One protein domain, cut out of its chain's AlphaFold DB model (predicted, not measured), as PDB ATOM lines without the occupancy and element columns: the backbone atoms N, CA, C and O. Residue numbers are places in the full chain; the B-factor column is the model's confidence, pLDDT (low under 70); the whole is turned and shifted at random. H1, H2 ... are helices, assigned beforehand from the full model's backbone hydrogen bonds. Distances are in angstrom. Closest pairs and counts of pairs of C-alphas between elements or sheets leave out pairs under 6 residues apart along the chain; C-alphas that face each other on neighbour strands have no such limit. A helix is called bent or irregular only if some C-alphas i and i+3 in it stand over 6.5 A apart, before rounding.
ATOM      1  N   TYR A 126      45.333 -55.691  17.742       76.50
ATOM      2  CA  TYR A 126      45.528 -54.243  17.697       76.50
ATOM      3  C   TYR A 126      45.606 -53.691  16.263       76.50
ATOM      4  O   TYR A 126      45.128 -52.585  16.026       76.50
ATOM      5  N   ILE A 127      46.111 -54.458  15.288       76.44
ATOM      6  CA  ILE A 127      46.169 -54.039  13.876       76.44
ATOM      7  C   ILE A 127      44.756 -53.984  13.288       76.44
ATOM      8  O   ILE A 127      44.387 -53.023  12.614       76.44
ATOM      9  N   GLY A 128      43.921 -54.979  13.601       77.00
ATOM     10  CA  GLY A 128      42.518 -54.993  13.182       77.00
ATOM     11  C   GLY A 128      41.682 -53.886  13.837       77.00
ATOM     12  O   GLY A 128      40.752 -53.358  13.222       77.00
ATOM     13  N   LEU A 129      41.997 -53.511  15.079       76.94
ATOM     14  CA  LEU A 129      41.389 -52.358  15.749       76.94
ATOM     15  C   LEU A 129      41.858 -51.034  15.138       76.94
ATOM     16  O   LEU A 129      41.017 -50.191  14.838       76.94
ATOM     17  N   ALA A 130      43.157 -50.879  14.869       74.81
ATOM     18  CA  ALA A 130      43.714 -49.691  14.226       74.81
ATOM     19  C   ALA A 130      43.121 -49.472  12.826       74.81
ATOM     20  O   ALA A 130      42.695 -48.365  12.506       74.81
ATOM     21  N   GLY A 131      42.983 -50.528  12.017       72.62
ATOM     22  CA  GLY A 131      42.334 -50.439  10.705       72.62
ATOM     23  C   GLY A 131      40.857 -50.030  10.788       72.62
ATOM     24  O   GLY A 131      40.392 -49.204  10.001       72.62
ATOM     25  N   ARG A 132      40.113 -50.553  11.773       74.12
ATOM     26  CA  ARG A 132      38.718 -50.148  12.021       74.12
ATOM     27  C   ARG A 132      38.621 -48.702  12.501       74.12
ATOM     28  O   ARG A 132      37.740 -47.981  12.033       74.12
ATOM     29  N   LEU A 133      39.535 -48.270  13.368       71.94
ATOM     30  CA  LEU A 133      39.636 -46.886  13.815       71.94
ATOM     31  C   LEU A 133      39.895 -45.977  12.611       71.94
ATOM     32  O   LEU A 133      39.076 -45.114  12.337       71.94
ATOM     33  N   LEU A 134      40.937 -46.239  11.818       71.19
ATOM     34  CA  LEU A 134      41.266 -45.465  10.615       71.19
ATOM     35  C   LEU A 134      40.100 -45.390   9.623       71.19
ATOM     36  O   LEU A 134      39.819 -44.320   9.092       71.19
ATOM     37  N   LYS A 135      39.364 -46.489   9.418       71.69
ATOM     38  CA  LYS A 135      38.157 -46.493   8.576       71.69
ATOM     39  C   LYS A 135      37.041 -45.606   9.142       71.69
ATOM     40  O   LYS A 135      36.340 -44.952   8.376       71.69
ATOM     41  N   SER A 136      36.881 -45.591  10.463       65.06
ATOM     42  CA  SER A 136      35.891 -44.761  11.165       65.06
ATOM     43  C   SER A 136      36.288 -43.280  11.153       65.06
ATOM     44  O   SER A 136      35.441 -42.415  10.947       65.06
ATOM     45  N   LEU A 137      37.587 -42.993  11.296       65.06
ATOM     46  CA  LEU A 137      38.179 -41.654  11.228       65.06
ATOM     47  C   LEU A 137      38.171 -41.080   9.806       65.06
ATOM     48  O   LEU A 137      37.984 -39.881   9.627       65.06
ATOM     49  N   GLY A 138      38.353 -41.930   8.792       62.97
ATOM     50  CA  GLY A 138      38.433 -41.563   7.376       62.97
ATOM     51  C   GLY A 138      37.105 -41.158   6.726       62.97
ATOM     52  O   GLY A 138      37.080 -40.915   5.522       62.97
ATOM     53  N   GLN A 139      36.005 -41.051   7.485       62.19
ATOM     54  CA  GLN A 139      34.722 -40.520   7.001       62.19
ATOM     55  C   GLN A 139      34.320 -39.174   7.647       62.19
ATOM     56  O   GLN A 139      33.187 -39.037   8.115       62.19
ATOM     57  N   PRO A 140      35.179 -38.134   7.652       55.72
ATOM     58  CA  PRO A 140      34.822 -36.836   8.230       55.72
ATOM     59  C   PRO A 140      33.720 -36.113   7.436       55.72
ATOM     60  O   PRO A 140      33.014 -35.280   7.991       55.72
ATOM     61  N   ALA A 141      33.520 -36.465   6.161       55.97
ATOM     62  CA  ALA A 141      32.552 -35.821   5.269       55.97
ATOM     63  C   ALA A 141      31.071 -36.101   5.605       55.97
ATOM     64  O   ALA A 141      30.190 -35.495   5.007       55.97
ATOM     65  N   ARG A 142      30.774 -37.025   6.534       58.56
ATOM     66  CA  ARG A 142      29.394 -37.397   6.915       58.56
ATOM     67  C   ARG A 142      28.967 -36.890   8.295       58.56
ATOM     68  O   ARG A 142      27.850 -37.173   8.722       58.56
ATOM     69  N   LEU A 143      29.836 -36.177   9.011       61.94
ATOM     70  CA  LEU A 143      29.587 -35.766  10.392       61.94
ATOM     71  C   LEU A 143      29.340 -34.256  10.477       61.94
ATOM     72  O   LEU A 143      30.116 -33.458   9.963       61.94
ATOM     73  N   SER A 144      28.256 -33.878  11.159       64.38
ATOM     74  CA  SER A 144      27.956 -32.484  11.512       64.38
ATOM     75  C   SER A 144      29.134 -31.845  12.279       64.38
ATOM     76  O   SER A 144      29.767 -32.540  13.086       64.38
ATOM     77  N   PRO A 145      29.432 -30.547  12.069       68.81
ATOM     78  CA  PRO A 145      30.577 -29.854  12.674       68.81
ATOM     79  C   PRO A 145      30.638 -29.956  14.208       68.81
ATOM     80  O   PRO A 145      31.729 -30.078  14.766       68.81
ATOM     81  N   ASP A 146      29.490 -30.017  14.886       72.44
ATOM     82  CA  ASP A 146      29.423 -30.207  16.342       72.44
ATOM     83  C   ASP A 146      29.873 -31.601  16.788       72.44
ATOM     84  O   ASP A 146      30.535 -31.768  17.809       72.44
ATOM     85  N   ARG A 147      29.574 -32.632  15.994       67.25
ATOM     86  CA  ARG A 147      30.016 -33.998  16.298       67.25
ATOM     87  C   ARG A 147      31.507 -34.165  16.042       67.25
ATOM     88  O   ARG A 147      32.168 -34.882  16.784       67.25
ATOM     89  N   LEU A 148      32.048 -33.474  15.037       66.94
ATOM     90  CA  LEU A 148      33.486 -33.456  14.765       66.94
ATOM     91  C   LEU A 148      34.282 -32.799  15.900       66.94
ATOM     92  O   LEU A 148      35.377 -33.264  16.219       66.94
ATOM     93  N   SER A 149      33.753 -31.739  16.518       69.50
ATOM     94  CA  SER A 149      34.434 -31.037  17.612       69.50
ATOM     95  C   SER A 149      34.485 -31.883  18.893       69.50
ATOM     96  O   SER A 149      35.552 -32.000  19.499       69.50
ATOM     97  N   THR A 150      33.384 -32.550  19.247       73.88
ATOM     98  CA  THR A 150      33.321 -33.508  20.365       73.88
ATOM     99  C   THR A 150      34.241 -34.698  20.121       73.88
ATOM    100  O   THR A 150      35.086 -35.014  20.949       73.88
ATOM    101  N   TYR A 151      34.191 -35.273  18.921       70.19
ATOM    102  CA  TYR A 151      35.026 -36.412  18.558       70.19
ATOM    103  C   TYR A 151      36.533 -36.095  18.598       70.19
ATOM    104  O   TYR A 151      37.339 -36.912  19.040       70.19
ATOM    105  N   ARG A 152      36.936 -34.875  18.209       69.88
ATOM    106  CA  ARG A 152      38.324 -34.398  18.360       69.88
ATOM    107  C   ARG A 152      38.744 -34.231  19.820       69.88
ATOM    108  O   ARG A 152      39.914 -34.449  20.124       69.88
ATOM    109  N   LYS A 153      37.831 -33.824  20.708       76.38
ATOM    110  CA  LYS A 153      38.109 -33.748  22.151       76.38
ATOM    111  C   LYS A 153      38.284 -35.148  22.741       76.38
ATOM    112  O   LYS A 153      39.268 -35.371  23.437       76.38
ATOM    113  N   ASP A 154      37.415 -36.088  22.383       76.62
ATOM    114  CA  ASP A 154      37.440 -37.458  22.914       76.62
ATOM    115  C   ASP A 154      38.676 -38.253  22.463       76.62
ATOM    116  O   ASP A 154      39.191 -39.088  23.206       76.62
ATOM    117  N   LEU A 155      39.199 -37.975  21.264       75.94
ATOM    118  CA  LEU A 155      40.408 -38.623  20.740       75.94
ATOM    119  C   LEU A 155      41.719 -37.949  21.162       75.94
ATOM    120  O   LEU A 155      42.789 -38.520  20.941       75.94
ATOM    121  N   ARG A 156      41.670 -36.761  21.775       75.38
ATOM    122  CA  ARG A 156      42.870 -36.026  22.204       75.38
ATOM    123  C   ARG A 156      43.753 -36.826  23.179       75.38
ATOM    124  O   ARG A 156      44.951 -36.899  22.915       75.38
ATOM    125  N   PRO A 157      43.217 -37.510  24.210       78.69
ATOM    126  CA  PRO A 157      44.039 -38.315  25.116       78.69
ATOM    127  C   PRO A 157      44.715 -39.505  24.421       78.69
ATOM    128  O   PRO A 157      45.817 -39.910  24.787       78.69
ATOM    129  N   LEU A 158      44.060 -40.083  23.405       74.19
ATOM    130  CA  LEU A 158      44.642 -41.156  22.598       74.19
ATOM    131  C   LEU A 158      45.784 -40.622  21.729       74.19
ATOM    132  O   LEU A 158      46.832 -41.256  21.645       74.19
ATOM    133  N   TYR A 159      45.592 -39.454  21.112       71.94
ATOM    134  CA  TYR A 159      46.631 -38.789  20.333       71.94
ATOM    135  C   TYR A 159      47.855 -38.451  21.190       71.94
ATOM    136  O   TYR A 159      48.963 -38.757  20.775       71.94
ATOM    137  N   GLU A 160      47.677 -37.908  22.397       79.56
ATOM    138  CA  GLU A 160      48.789 -37.610  23.315       79.56
ATOM    139  C   GLU A 160      49.591 -38.866  23.684       79.56
ATOM    140  O   GLU A 160      50.819 -38.851  23.624       79.56
ATOM    141  N   LYS A 161      48.909 -39.981  23.979       76.88
ATOM    142  CA  LYS A 161      49.565 -41.268  24.269       76.88
ATOM    143  C   LYS A 161      50.281 -41.875  23.065       76.88
ATOM    144  O   LYS A 161      51.294 -42.541  23.235       76.88
ATOM    145  N   LEU A 162      49.734 -41.714  21.861       72.56
ATOM    146  CA  LEU A 162      50.389 -42.195  20.644       72.56
ATOM    147  C   LEU A 162      51.574 -41.306  20.278       72.56
ATOM    148  O   LEU A 162      52.604 -41.817  19.862       72.56
ATOM    149  N   ARG A 163      51.454 -39.993  20.475       72.75
ATOM    150  CA  ARG A 163      52.506 -39.024  20.174       72.75
ATOM    151  C   ARG A 163      53.802 -39.350  20.912       72.75
ATOM    152  O   ARG A 163      54.834 -39.410  20.267       72.75
ATOM    153  N   SER A 164      53.737 -39.691  22.200       77.56
ATOM    154  CA  SER A 164      54.920 -40.093  22.982       77.56
ATOM    155  C   SER A 164      55.592 -41.396  22.526       77.56
ATOM    156  O   SER A 164      56.611 -41.781  23.088       77.56
ATOM    157  N   LEU A 165      54.981 -42.144  21.601       71.00
ATOM    158  CA  LEU A 165      55.551 -43.372  21.039       71.00
ATOM    159  C   LEU A 165      56.202 -43.148  19.667       71.00
ATOM    160  O   LEU A 165      56.903 -44.039  19.191       71.00
TER     161      LEU A 165
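AT A GLANCE: This is residues 126 to 165 of the 167 residues of an uncharacterized protein of Nibricoccus aquaticus (UniProt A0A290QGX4). The longest helix, the bent H2, makes one limb of an open U, and the shorter H1 makes the other; the link of residues 138 to 144 joins them at one end, and the space between the limbs is empty. The printed part has 40 residues with two named helices, H1 then H2 along the chain, and no named strand; its class is all helix. It is loose, with a radius of gyration of the C-alphas of 11.3 A, and its outline of 30 by 20 by 10 A is only just flat.

IN THESE COORDINATES: Find C-alpha 145 at (30.577, -29.854, 12.674), where H2, residues 145 to 165, begins. By its hydrogen bonds it was assigned as one helix, but it is bent: C-alphas 154 and 157 are 7.0 A apart. Its arm H2a, residues 145 to 154, is 14.5 A from first to last C-alpha. Its arm H2b, residues 157 to 165, is 13.2 A long and ends at C-alpha 165, (55.551, -43.372, 21.039). Look back to C-alpha 126 at (45.528, -54.243, 17.697): there H1, residues 126 to 137, begins, 15.9 A long.

HOW THE PARTS SIT: Pass from H2a to H2b and you find a steep tilt of 53 degrees. H1 is apart from H2a, though a short link of 7 residues joins H1 to H2. H1 is apart from H2b too. Residues 126 to 136 of H1 stand free, and so do residues 152 to 165 of H2. In H1 and H2a every O i to N i+4 pair is within hydrogen-bond range; in H2b 4 of 5 are.

THE WHOLE: The two C-alphas farthest apart, those of Ser 144 and Leu 165, are 31.2 A apart, while the first and last printed C-alphas, of Tyr 126 and Leu 165, are 15.2 A apart. The printed part has no cut. In the B-factor column the mean pLDDT of the printed part is 70.8; look for values under 70 at residues 136 to 145, 147 to 149 and 152.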